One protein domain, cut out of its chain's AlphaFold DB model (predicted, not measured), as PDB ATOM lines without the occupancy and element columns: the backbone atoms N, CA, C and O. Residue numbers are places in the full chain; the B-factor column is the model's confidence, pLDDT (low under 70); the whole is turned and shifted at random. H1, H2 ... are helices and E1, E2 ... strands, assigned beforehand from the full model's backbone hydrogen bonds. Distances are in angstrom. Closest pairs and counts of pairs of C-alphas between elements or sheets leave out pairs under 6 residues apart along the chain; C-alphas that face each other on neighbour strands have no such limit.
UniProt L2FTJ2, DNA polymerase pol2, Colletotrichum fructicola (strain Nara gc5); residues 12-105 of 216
ATOM      1  N   ALA A  12     161.360 163.984 150.074       94.06
ATOM      2  CA  ALA A  12     160.738 165.092 149.357       94.06
ATOM      3  C   ALA A  12     161.687 166.295 149.387       94.06
ATOM      4  O   ALA A  12     162.334 166.546 150.404       94.06
ATOM      5  N   VAL A  13     161.811 167.014 148.270       92.31
ATOM      6  CA  VAL A  13     162.717 168.164 148.144       92.31
ATOM      7  C   VAL A  13     161.915 169.405 147.788       92.31
ATOM      8  O   VAL A  13     161.176 169.410 146.807       92.31
ATOM      9  N   GLU A  14     162.099 170.459 148.570       90.88
ATOM     10  CA  GLU A  14     161.506 171.775 148.357       90.88
ATOM     11  C   GLU A  14     162.619 172.776 148.055       90.88
ATOM     12  O   GLU A  14     163.599 172.848 148.791       90.88
ATOM     13  N   ASN A  15     162.492 173.562 146.988       86.62
ATOM     14  CA  ASN A  15     163.463 174.621 146.701       86.62
ATOM     15  C   ASN A  15     163.216 175.812 147.631       86.62
ATOM     16  O   ASN A  15     162.072 176.245 147.791       86.62
ATOM     17  N   LEU A  16     164.283 176.347 148.221       82.69
ATOM     18  CA  LEU A  16     164.199 177.519 149.089       82.69
ATOM     19  C   LEU A  16     164.558 178.781 148.303       82.69
ATOM     20  O   LEU A  16     165.334 178.736 147.352       82.69
ATOM     21  N   LYS A  17     163.959 179.908 148.688       73.62
ATOM     22  CA  LYS A  17     164.370 181.235 148.212       73.62
ATOM     23  C   LYS A  17     165.431 181.787 149.165       73.62
ATOM     24  O   LYS A  17     165.406 181.461 150.349       73.62
ATOM     25  N   ASP A  18     166.337 182.611 148.645       63.09
ATOM     26  CA  ASP A  18     167.453 183.176 149.411       63.09
ATOM     27  C   ASP A  18     166.984 183.874 150.701       63.09
ATOM     28  O   ASP A  18     166.086 184.717 150.662       63.09
ATOM     29  N   GLY A  19     167.624 183.546 151.832       59.75
ATOM     30  CA  GLY A  19     167.489 184.292 153.093       59.75
ATOM     31  C   GLY A  19     167.031 183.510 154.330       59.75
ATOM     32  O   GLY A  19     167.081 184.075 155.417       59.75
ATOM     33  N   ASP A  20     166.643 182.239 154.210       51.44
ATOM     34  CA  ASP A  20     166.074 181.458 155.326       51.44
ATOM     35  C   ASP A  20     167.067 180.380 155.816       51.44
ATOM     36  O   ASP A  20     166.951 179.194 155.501       51.44
ATOM     37  N   TYR A  21     168.128 180.808 156.518       58.12
ATOM     38  CA  TYR A  21     169.275 179.951 156.884       58.12
ATOM     39  C   TYR A  21     169.338 179.526 158.360       58.12
ATOM     40  O   TYR A  21     170.330 178.909 158.769       58.12
ATOM     41  N   GLU A  22     168.324 179.835 159.170       49.59
ATOM     42  CA  GLU A  22     168.308 179.427 160.577       49.59
ATOM     43  C   GLU A  22     167.647 178.051 160.771       49.59
ATOM     44  O   GLU A  22     166.615 177.729 160.194       49.59
ATOM     45  N   ASP A  23     168.333 177.218 161.561       56.00
ATOM     46  CA  ASP A  23     168.049 175.820 161.904       56.00
ATOM     47  C   ASP A  23     168.028 174.787 160.762       56.00
ATOM     48  O   ASP A  23     167.010 174.422 160.177       56.00
ATOM     49  N   LYS A  24     169.204 174.176 160.532       76.50
ATOM     50  CA  LYS A  24     169.403 173.135 159.505       76.50
ATOM     51  C   LYS A  24     168.609 171.853 159.725       76.50
ATOM     52  O   LYS A  24     168.509 171.082 158.782       76.50
ATOM     53  N   VAL A  25     168.120 171.566 160.928       92.12
ATOM     54  CA  VAL A  25     167.419 170.309 161.229       92.12
ATOM     55  C   VAL A  25     166.281 170.596 162.195       92.12
ATOM     56  O   VAL A  25     166.525 170.890 163.363       92.12
ATOM     57  N   THR A  26     165.051 170.477 161.710       93.00
ATOM     58  CA  THR A  26     163.822 170.606 162.495       93.00
ATOM     59  C   THR A  26     162.941 169.381 162.286       93.00
ATOM     60  O   THR A  26     163.158 168.582 161.369       93.00
ATOM     61  N   TRP A  27     161.967 169.173 163.164       94.12
ATOM     62  CA  TRP A  27     161.026 168.068 163.032       94.12
ATOM     63  C   TRP A  27     159.668 168.409 163.624       94.12
ATOM     64  O   TRP A  27     159.556 169.205 164.554       94.12
ATOM     65  N   ASP A  28     158.646 167.756 163.089       92.62
ATOM     66  CA  ASP A  28     157.301 167.734 163.642       92.62
ATOM     67  C   ASP A  28     156.879 166.282 163.943       92.62
ATOM     68  O   ASP A  28     157.697 165.361 164.005       92.62
ATOM     69  N   SER A  29     155.582 166.057 164.156       89.31
ATOM     70  CA  SER A  29     155.042 164.728 164.465       89.31
ATOM     71  C   SER A  29     155.178 163.688 163.334       89.31
ATOM     72  O   SER A  29     154.995 162.489 163.592       89.31
ATOM     73  N   GLN A  30     155.484 164.111 162.105       90.56
ATOM     74  CA  GLN A  30     155.510 163.301 160.885       90.56
ATOM     75  C   GLN A  30     156.843 163.371 160.126       90.56
ATOM     76  O   GLN A  30     157.316 162.331 159.648       90.56
ATOM     77  N   TYR A  31     157.455 164.551 160.024       93.94
ATOM     78  CA  TYR A  31     158.596 164.830 159.160       93.94
ATOM     79  C   TYR A  31     159.811 165.339 159.932       93.94
ATOM     80  O   TYR A  31     159.704 166.092 160.894       93.94
ATOM     81  N   VAL A  32     160.992 164.944 159.455       95.19
ATOM     82  CA  VAL A  32     162.259 165.633 159.715       95.19
ATOM     83  C   VAL A  32     162.536 166.513 158.506       95.19
ATOM     84  O   VAL A  32     162.638 165.995 157.394       95.19
ATOM     85  N   ARG A  33     162.663 167.821 158.720       94.88
ATOM     86  CA  ARG A  33     163.020 168.803 157.698       94.88
ATOM     87  C   ARG A  33     164.476 169.203 157.880       94.88
ATOM     88  O   ARG A  33     164.899 169.591 158.966       94.88
ATOM     89  N   VAL A  34     165.244 169.110 156.804       94.06
ATOM     90  CA  VAL A  34     166.653 169.487 156.778       94.06
ATOM     91  C   VAL A  34     166.858 170.613 155.781       94.06
ATOM     92  O   VAL A  34     166.731 170.398 154.579       94.06
ATOM     93  N   VAL A  35     167.186 171.802 156.279       92.19
ATOM     94  CA  VAL A  35     167.510 172.965 155.446       92.19
ATOM     95  C   VAL A  35     168.958 172.850 154.969       92.19
ATOM     96  O   VAL A  35     169.911 172.813 155.757       92.19
ATOM     97  N   LEU A  36     169.105 172.747 153.654       87.75
ATOM     98  CA  LEU A  36     170.358 172.802 152.910       87.75
ATOM     99  C   LEU A  36     170.492 174.198 152.272       87.75
ATOM    100  O   LEU A  36     169.655 175.065 152.496       87.75
ATOM    101  N   GLU A  37     171.568 174.443 151.525       81.81
ATOM    102  CA  GLU A  37     171.886 175.788 151.011       81.81
ATOM    103  C   GLU A  37     170.833 176.326 150.033       81.81
ATOM    104  O   GLU A  37     170.443 177.482 150.134       81.81
ATOM    105  N   ASP A  38     170.354 175.477 149.126       84.69
ATOM    106  CA  ASP A  38     169.434 175.813 148.034       84.69
ATOM    107  C   ASP A  38     168.051 175.146 148.174       84.69
ATOM    108  O   ASP A  38     167.131 175.405 147.396       84.69
ATOM    109  N   ARG A  39     167.889 174.246 149.151       88.75
ATOM    110  CA  ARG A  39     166.717 173.367 149.261       88.75
ATOM    111  C   ARG A  39     166.471 172.870 150.678       88.75
ATOM    112  O   ARG A  39     167.392 172.772 151.479       88.75
ATOM    113  N   ALA A  40     165.246 172.454 150.964       92.06
ATOM    114  CA  ALA A  40     164.898 171.665 152.134       92.06
ATOM    115  C   ALA A  40     164.623 170.213 151.726       92.06
ATOM    116  O   ALA A  40     163.922 169.951 150.751       92.06
ATOM    117  N   ALA A  41     165.170 169.265 152.483       94.50
ATOM    118  CA  ALA A  41     164.860 167.847 152.355       94.50
ATOM    119  C   ALA A  41     163.926 167.422 153.493       94.50
ATOM    120  O   ALA A  41     164.239 167.637 154.664       94.50
ATOM    121  N   LEU A  42     162.794 166.812 153.158       95.44
ATOM    122  CA  LEU A  42     161.809 166.320 154.113       95.44
ATOM    123  C   LEU A  42     161.793 164.794 154.104       95.44
ATOM    124  O   LEU A  42     161.707 164.161 153.050       95.44
ATOM    125  N   PHE A  43     161.837 164.206 155.296       95.69
ATOM    126  CA  PHE A  43     161.831 162.762 155.493       95.69
ATOM    127  C   PHE A  43     160.718 162.362 156.453       95.69
ATOM    128  O   PHE A  43     160.706 162.777 157.613       95.69
ATOM    129  N   ARG A  44     159.805 161.494 156.008       94.38
ATOM    130  CA  ARG A  44     158.792 160.895 156.887       94.38
ATOM    131  C   ARG A  44     159.451 159.868 157.815       94.38
ATOM    132  O   ARG A  44     159.586 158.691 157.462       94.38
ATOM    133  N   TYR A  45     159.859 160.298 159.008       90.44
ATOM    134  CA  TYR A  45     160.754 159.517 159.874       90.44
ATOM    135  C   TYR A  45     160.094 158.283 160.512       90.44
ATOM    136  O   TYR A  45     160.748 157.252 160.694       90.44
ATOM    137  N   LYS A  46     158.779 158.341 160.773       89.88
ATOM    138  CA  LYS A  46     157.976 157.197 161.253       89.88
ATOM    139  C   LYS A  46     157.688 156.151 160.169       89.88
ATOM    140  O   LYS A  46     157.227 155.060 160.486       89.88
ATOM    141  N   GLY A  47     157.946 156.467 158.897       88.88
ATOM    142  CA  GLY A  47     157.806 155.523 157.789       88.88
ATOM    143  C   GLY A  47     158.877 154.429 157.793       88.88
ATOM    144  O   GLY A  47     159.830 154.457 158.581       88.88
ATOM    145  N   THR A  48     158.720 153.475 156.881       90.56
ATOM    146  CA  THR A  48     159.744 152.484 156.545       90.56
ATOM    147  C   THR A  48     160.287 152.765 155.145       90.56
ATOM    148  O   THR A  48     159.629 153.432 154.347       90.56
ATOM    149  N   SER A  49     161.510 152.319 154.890       93.62
ATOM    150  CA  SER A  49     162.163 152.352 153.586       93.62
ATOM    151  C   SER A  49     163.079 151.142 153.471       93.62
ATOM    152  O   SER A  49     163.567 150.646 154.494       93.62
ATOM    153  N   LEU A  50     163.355 150.678 152.254       93.25
ATOM    154  CA  LEU A  50     164.236 149.534 152.022       93.25
ATOM    155  C   LEU A  50     165.606 149.772 152.663       93.25
ATOM    156  O   LEU A  50     166.162 148.886 153.317       93.25
ATOM    157  N   LEU A  51     166.124 150.996 152.536       93.12
ATOM    158  CA  LEU A  51     167.393 151.386 153.137       93.12
ATOM    159  C   LEU A  51     167.336 151.382 154.672       93.12
ATOM    160  O   LEU A  51     168.262 150.894 155.321       93.12
ATOM    161  N   LYS A  52     166.248 151.885 155.272       93.81
ATOM    162  CA  LYS A  52     166.058 151.876 156.731       93.81
ATOM    163  C   LYS A  52     165.994 150.457 157.286       93.81
ATOM    164  O   LYS A  52     166.673 150.189 158.278       93.81
ATOM    165  N   GLU A  53     165.221 149.569 156.666       95.56
ATOM    166  CA  GLU A  53     165.100 148.176 157.117       95.56
ATOM    167  C   GLU A  53     166.410 147.414 156.927       95.56
ATOM    168  O   GLU A  53     166.870 146.754 157.855       95.56
ATOM    169  N   SER A  54     167.088 147.602 155.790       94.88
ATOM    170  CA  SER A  54     168.402 146.995 155.545       94.88
ATOM    171  C   SER A  54     169.430 147.431 156.594       94.88
ATOM    172  O   SER A  54     170.147 146.601 157.150       94.88
ATOM    173  N   LEU A  55     169.487 148.727 156.928       95.00
ATOM    174  CA  LEU A  55     170.401 149.235 157.957       95.00
ATOM    175  C   LEU A  55     170.051 148.713 159.354       95.00
ATOM    176  O   LEU A  55     170.953 148.355 160.111       95.00
ATOM    177  N   LYS A  56     168.760 148.649 159.705       94.38
ATOM    178  CA  LYS A  56     168.316 148.062 160.978       94.38
ATOM    179  C   LYS A  56     168.719 146.596 161.084       94.38
ATOM    180  O   LYS A  56     169.229 146.187 162.126       94.38
ATOM    181  N   GLU A  57     168.543 145.833 160.011       95.88
ATOM    182  CA  GLU A  57     168.917 144.424 159.968       95.88
ATOM    183  C   GLU A  57     170.432 144.240 160.110       95.88
ATOM    184  O   GLU A  57     170.884 143.433 160.923       95.88
ATOM    185  N   ILE A  58     171.234 145.057 159.420       95.56
ATOM    186  CA  ILE A  58     172.695 145.061 159.571       95.56
ATOM    187  C   ILE A  58     173.100 145.351 161.024       95.56
ATOM    188  O   ILE A  58     173.944 144.644 161.581       95.56
ATOM    189  N   VAL A  59     172.495 146.358 161.666       93.44
ATOM    190  CA  VAL A  59     172.774 146.700 163.073       93.44
ATOM    191  C   VAL A  59     172.392 145.545 164.006       93.44
ATOM    192  O   VAL A  59     173.182 145.190 164.886       93.44
ATOM    193  N   ARG A  60     171.231 144.915 163.784       94.94
ATOM    194  CA  ARG A  60     170.753 143.757 164.553       94.94
ATOM    195  C   ARG A  60     171.715 142.573 164.445       94.94
ATOM    196  O   ARG A  60     172.159 142.043 165.466       94.94
ATOM    197  N   LEU A  61     172.077 142.183 163.221       95.50
ATOM    198  CA  LEU A  61     173.002 141.079 162.954       95.50
ATOM    199  C   LEU A  61     174.392 141.353 163.531       95.50
ATOM    200  O   LEU A  61     174.995 140.469 164.144       95.50
ATOM    201  N   ARG A  62     174.879 142.593 163.401       94.81
ATOM    202  CA  ARG A  62     176.160 143.015 163.974       94.81
ATOM    203  C   ARG A  62     176.152 142.864 165.490       94.81
ATOM    204  O   ARG A  62     177.110 142.324 166.034       94.81
ATOM    205  N   GLY A  63     175.089 143.305 166.164       92.88
ATOM    206  CA  GLY A  63     174.934 143.150 167.612       92.88
ATOM    207  C   GLY A  63     174.978 141.685 168.050       92.88
ATOM    208  O   GLY A  63     175.749 141.337 168.944       92.88
ATOM    209  N   ALA A  64     174.231 140.818 167.361       94.00
ATOM    210  CA  ALA A  64     174.162 139.387 167.665       94.00
ATOM    211  C   ALA A  64     175.492 138.646 167.440       94.00
ATOM    212  O   ALA A  64     175.808 137.700 168.159       94.00
ATOM    213  N   ARG A  65     176.285 139.069 166.445       92.81
ATOM    214  CA  ARG A  65     177.528 138.389 166.045       92.81
ATOM    215  C   ARG A  65     178.802 139.023 166.602       92.81
ATOM    216  O   ARG A  65     179.855 138.408 166.496       92.81
ATOM    217  N   LYS A  66     178.731 140.196 167.245       91.44
ATOM    218  CA  LYS A  66     179.904 140.976 167.698       91.44
ATOM    219  C   LYS A  66     180.924 140.165 168.510       91.44
ATOM    220  O   LYS A  66     182.118 140.405 168.374       91.44
ATOM    221  N   ARG A  67     180.463 139.235 169.359       91.12
ATOM    222  CA  ARG A  67     181.326 138.378 170.196       91.12
ATOM    223  C   ARG A  67     181.684 137.044 169.539       91.12
ATOM    224  O   ARG A  67     182.797 136.575 169.722       91.12
ATOM    225  N   SER A  68     180.752 136.434 168.804       95.19
ATOM    226  CA  SER A  68     180.944 135.106 168.208       95.19
ATOM    227  C   SER A  68     181.753 135.139 166.913       95.19
ATOM    228  O   SER A  68     182.479 134.199 166.626       95.19
ATOM    229  N   ASP A  69     181.587 136.196 166.115       95.69
ATOM    230  CA  ASP A  69     182.240 136.370 164.817       95.69
ATOM    231  C   ASP A  69     182.598 137.855 164.593       95.69
ATOM    232  O   ASP A  69     181.844 138.619 163.971       95.69
ATOM    233  N   PRO A  70     183.745 138.300 165.139       94.06
ATOM    234  CA  PRO A  70     184.190 139.686 165.024       94.06
ATOM    235  C   PRO A  70     184.470 140.120 163.580       94.06
ATOM    236  O   PRO A  70     184.280 141.294 163.248       94.06
ATOM    237  N   LEU A  71     184.904 139.196 162.716       95.44
ATOM    238  CA  LEU A  71     185.189 139.496 161.314       95.44
ATOM    239  C   LEU A  71     183.889 139.804 160.571       95.44
ATOM    240  O   LEU A  71     183.785 140.852 159.935       95.44
ATOM    241  N   TYR A  72     182.869 138.959 160.725       94.94
ATOM    242  CA  TYR A  72     181.552 139.201 160.142       94.94
ATOM    243  C   TYR A  72     180.917 140.497 160.663       94.94
ATOM    244  O   TYR A  72     180.425 141.309 159.879       94.94
ATOM    245  N   ALA A  73     180.994 140.753 161.974       94.25
ATOM    246  CA  ALA A  73     180.508 142.002 162.563       94.25
ATOM    247  C   ALA A  73     181.229 143.247 162.005       94.25
ATOM    248  O   ALA A  73     180.615 144.307 161.853       94.25
ATOM    249  N   THR A  74     182.517 143.120 161.671       94.69
ATOM    250  CA  THR A  74     183.303 144.181 161.027       94.69
ATOM    251  C   THR A  74     182.873 144.385 159.576       94.69
ATOM    252  O   THR A  74     182.646 145.526 159.175       94.69
ATOM    253  N   SER A  75     182.670 143.312 158.809       95.75
ATOM    254  CA  SER A  75     182.153 143.389 157.436       95.75
ATOM    255  C   SER A  75     180.780 144.064 157.382       95.75
ATOM    256  O   SER A  75     180.562 144.953 156.565       95.75
ATOM    257  N   LEU A  76     179.881 143.731 158.315       95.50
ATOM    258  CA  LEU A  76     178.585 144.401 158.460       95.50
ATOM    259  C   LEU A  76     178.728 145.904 158.739       95.50
ATOM    260  O   LEU A  76     177.986 146.710 158.183       95.50
ATOM    261  N   ASN A  77     179.699 146.296 159.568       93.31
ATOM    262  CA  ASN A  77     179.988 147.705 159.837       93.31
ATOM    263  C   ASN A  77     180.480 148.444 158.582       93.31
ATOM    264  O   ASN A  77     180.065 149.573 158.329       93.31
ATOM    265  N   VAL A  78     181.331 147.798 157.776       94.44
ATOM    266  CA  VAL A  78     181.761 148.336 156.478       94.44
ATOM    267  C   VAL A  78     180.553 148.519 155.560       94.44
ATOM    268  O   VAL A  78     180.374 149.610 155.030       94.44
ATOM    269  N   CYS A  79     179.676 147.517 155.440       94.00
ATOM    270  CA  CYS A  79     178.456 147.623 154.634       94.00
ATOM    271  C   CYS A  79     177.543 148.774 155.088       94.00
ATOM    272  O   CYS A  79     177.070 149.544 154.252       94.00
ATOM    273  N   ALA A  80     177.325 148.931 156.400       93.00
ATOM    274  CA  ALA A  80     176.531 150.032 156.947       93.00
ATOM    275  C   ALA A  80     177.130 151.405 156.602       93.00
ATOM    276  O   ALA A  80     176.404 152.304 156.180       93.00
ATOM    277  N   ASN A  81     178.451 151.561 156.729       91.25
ATOM    278  CA  ASN A  81     179.136 152.815 156.411       91.25
ATOM    279  C   ASN A  81     179.161 153.106 154.903       91.25
ATOM    280  O   ASN A  81     179.040 154.262 154.495       91.25
ATOM    281  N   SER A  82     179.244 152.069 154.067       93.38
ATOM    282  CA  SER A  82     179.158 152.205 152.611       93.38
ATOM    283  C   SER A  82     177.799 152.724 152.149       93.38
ATOM    284  O   SER A  82     177.748 153.404 151.131       93.38
ATOM    285  N   ALA A  83     176.710 152.498 152.894       92.62
ATOM    286  CA  ALA A  83     175.391 153.031 152.543       92.62
ATOM    287  C   ALA A  83     175.382 154.568 152.441       92.62
ATOM    288  O   ALA A  83     174.790 155.121 151.513       92.62
ATOM    289  N   TYR A  84     176.084 155.257 153.351       91.19
ATOM    290  CA  TYR A  84     176.286 156.707 153.266       91.19
ATOM    291  C   TYR A  84     177.111 157.094 152.029       91.19
ATOM    292  O   TYR A  84     176.784 158.062 151.343       91.19
ATOM    293  N   GLY A  85     178.146 156.311 151.708       91.81
ATOM    294  CA  GLY A  85     178.947 156.498 150.498       91.81
ATOM    295  C   GLY A  85     178.122 156.350 149.217       91.81
ATOM    296  O   GLY A  85     178.216 157.194 148.331       91.81
ATOM    297  N   CYS A  86     177.255 155.337 149.144       93.69
ATOM    298  CA  CYS A  86     176.391 155.089 147.992       93.69
ATOM    299  C   CYS A  86     175.448 156.264 147.717       93.69
ATOM    300  O   CYS A  86     175.355 156.704 146.577       93.69
ATOM    301  N   VAL A  87     174.805 156.837 148.742       94.38
ATOM    302  CA  VAL A  87     173.909 157.992 148.523       94.38
ATOM    303  C   VAL A  87     174.655 159.268 148.116       94.38
ATOM    304  O   VAL A  87     174.049 160.182 147.563       94.38
ATOM    305  N   GLY A  88     175.965 159.349 148.368       93.06
ATOM    306  CA  GLY A  88     176.813 160.473 147.965       93.06
ATOM    307  C   GLY A  88     177.543 160.291 146.630       93.06
ATOM    308  O   GLY A  88     178.038 161.276 146.088       93.06
ATOM    309  N   TYR A  89     177.621 159.070 146.095       94.69
ATOM    310  CA  TYR A  89     178.384 158.766 144.886       94.69
ATOM    311  C   TYR A  89     177.534 158.941 143.627       94.69
ATOM    312  O   TYR A  89     176.523 158.262 143.477       94.69
ATOM    313  N   GLN A  90     177.965 159.824 142.721       94.56
ATOM    314  CA  GLN A  90     177.209 160.225 141.526       94.56
ATOM    315  C   GLN A  90     176.792 159.064 140.620       94.56
ATOM    316  O   GLN A  90     175.696 159.100 140.074       94.56
ATOM    317  N   GLU A  91     177.619 158.027 140.482       94.50
ATOM    318  CA  GLU A  91     177.284 156.871 139.635       94.50
ATOM    319  C   GLU A  91     176.575 155.742 140.398       94.50
ATOM    320  O   GLU A  91     176.326 154.669 139.850       94.50
ATOM    321  N   SER A  92     176.252 155.939 141.679       94.00
ATOM    322  CA  SER A  92     175.453 154.966 142.415       94.00
ATOM    323  C   SER A  92     174.000 155.017 141.955       94.00
ATOM    324  O   SER A  92     173.405 156.088 141.868       94.00
ATOM    325  N   ALA A  93     173.367 153.851 141.811       91.88
ATOM    326  CA  ALA A  93     171.918 153.761 141.620       91.88
ATOM    327  C   ALA A  93     171.113 154.399 142.775       91.88
ATOM    328  O   ALA A  93     169.941 154.718 142.611       91.88
ATOM    329  N   MET A  94     171.742 154.590 143.942       92.25
ATOM    330  CA  MET A  94     171.150 155.213 145.130       92.25
ATOM    331  C   MET A  94     171.559 156.683 145.300       92.25
ATOM    332  O   MET A  94     171.356 157.244 146.381       92.25
ATOM    333  N   TYR A  95     172.164 157.305 144.283       95.56
ATOM    334  CA  TYR A  95     172.653 158.677 144.369       95.56
ATOM    335  C   TYR A  95     171.534 159.650 144.748       95.56
ATOM    336  O   TYR A  95     170.526 159.789 144.059       95.56
ATOM    337  N   SER A  96     171.724 160.347 145.866       95.12
ATOM    338  CA  SER A  96     170.832 161.405 146.319       95.12
ATOM    339  C   SER A  96     171.628 162.441 147.117       95.12
ATOM    340  O   SER A  96     171.859 162.267 148.321       95.12
ATOM    341  N   PRO A  97     172.030 163.555 146.475       92.06
ATOM    342  CA  PRO A  97     172.723 164.669 147.126       92.06
ATOM    343  C   PRO A  97     171.985 165.221 148.341       92.06
ATOM    344  O   PRO A  97     172.603 165.626 149.320       92.06
ATOM    345  N   SER A  98     170.652 165.251 148.285       93.25
ATOM    346  CA  SER A  98     169.818 165.686 149.405       93.25
ATOM    347  C   SER A  98     169.934 164.730 150.588       93.25
ATOM    348  O   SER A  98     170.106 165.189 151.715       93.25
ATOM    349  N   CYS A  99     169.913 163.414 150.359       95.06
ATOM    350  CA  CYS A  99     170.128 162.428 151.415       95.06
ATOM    351  C   CYS A  99     171.534 162.525 152.014       95.06
ATOM    352  O   CYS A  99     171.657 162.602 153.236       95.06
ATOM    353  N   SER A 100     172.589 162.553 151.191       93.75
ATOM    354  CA  SER A 100     173.972 162.613 151.691       93.75
ATOM    355  C   SER A 100     174.226 163.888 152.500       93.75
ATOM    356  O   SER A 100     174.667 163.807 153.649       93.75
ATOM    357  N   ALA A 101     173.830 165.051 151.973       92.75
ATOM    358  CA  ALA A 101     173.935 166.325 152.678       92.75
ATOM    359  C   ALA A 101     173.108 166.340 153.974       92.75
ATOM    360  O   ALA A 101     173.565 166.879 154.986       92.75
ATOM    361  N   SER A 102     171.934 165.696 153.977       94.12
ATOM    362  CA  SER A 102     171.088 165.599 155.170       94.12
ATOM    363  C   SER A 102     171.700 164.732 156.261       94.12
ATOM    364  O   SER A 102     171.656 165.107 157.431       94.12
ATOM    365  N   VAL A 103     172.340 163.615 155.899       93.94
ATOM    366  CA  VAL A 103     173.101 162.800 156.860       93.94
ATOM    367  C   VAL A 103     174.213 163.629 157.497       93.94
ATOM    368  O   VAL A 103     174.353 163.610 158.718       93.94
ATOM    369  N   THR A 104     174.964 164.406 156.709       92.12
ATOM    370  CA  THR A 104     176.017 165.280 157.246       92.12
ATOM    371  C   THR A 104     175.451 166.398 158.128       92.12
ATOM    372  O   THR A 104     176.033 166.732 159.162       92.12
ATOM    373  N   ALA A 105     174.325 167.005 157.741       92.25
ATOM    374  CA  ALA A 105     173.668 168.055 158.517       92.25
ATOM    375  C   ALA A 105     173.182 167.535 159.877       92.25
ATOM    376  O   ALA A 105     173.524 168.122 160.903       92.25
TER     377      ALA A 105
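This is residues 12 to 105 of the 216 residues of the protein "DNA polymerase pol2" of Colletotrichum fructicola (strain Nara gc5) (UniProt L2FTJ2). A small antiparallel sheet of four strands, with the short helix H3 across one face and the other face bare, makes a head at one end, and a long helical hairpin, H1 and H2, reaches away from it as an arm. H3 sits between the sheet and the last turns of H2, and the arm makes much of the length. The printed part has 94 residues, with the named elements E1, E2, E3, E4, H1, H2 and H3 along the chain, and the sheet's order is E1, E4, E3, E2. The class is mixed, helices and strands; the whole is loose, with a radius of gyration of the C-alphas of 16.0 A, and elongated, spanning 53 by 33 by 21 A.

Find C-alpha 12 at (160.738, 165.092, 149.357), where E1, residues 12 to 15, begins. E2 is residues 25 to 27, E3 residues 31 to 35, and E4, residues 39 to 44, covers 16.6 A. From C-alpha 50 at (164.236, 149.534, 152.022), H1 runs 22.3 A through residues 50 to 65. H2, residues 70 to 88, is the longest helix at 27.9 A. H3, residues 97 to 105, covers 11.9 A and ends with C-alpha 105 at (173.668, 168.055, 158.517).

Begin with the sheet, where E2, E3 and E4 form a meander, each strand the antiparallel neighbour of the one before. With E1 they make a Greek key, the first strand being the antiparallel neighbour of the fourth. Look for N 14 and O 40 at 2.9 A between E1 and E4, N 34 and O 41 at 2.8 A between E4 and E3, and N 33 and O 26 at 2.8 A between E3 and E2, each within hydrogen-bond range. H3 is on the sheet at a height of 9.1 A and runs across the strands, at 89 degrees to E3 on the local plane. It only just lies over E4 and E3, with 3 of its C-alphas falling on each; its closest C-alphas to E3 are those of Ser 102 and Val 34, 6.1 A. H2 touches H3 with residues 84 to 88 alone, at a steep tilt of 61 degrees, closest at the C-alphas of Gly 88 and Ser 100, 5.2 A. H1 and H2 form a helical hairpin and touch, opposite ways at a shallow tilt of 19 degrees, closest at the C-alphas of Arg 62 and Ala 73, 4.7 A; H2 does so with residues 72 to 80 alone. H1 and H3 are apart, and neither H1 nor H2 is on the sheet. Every O i to N i+4 pair is within hydrogen-bond range in H1 and H3, and 13 of 15 in H2.

The two C-alphas farthest apart are those of Asp 18 and Ser 68, at 53.3 A. The printed part has no cut and no long link. Look at residues 18 to 23, between E1 and E2, for pLDDT under 70; the mean of the printed part is 90.2.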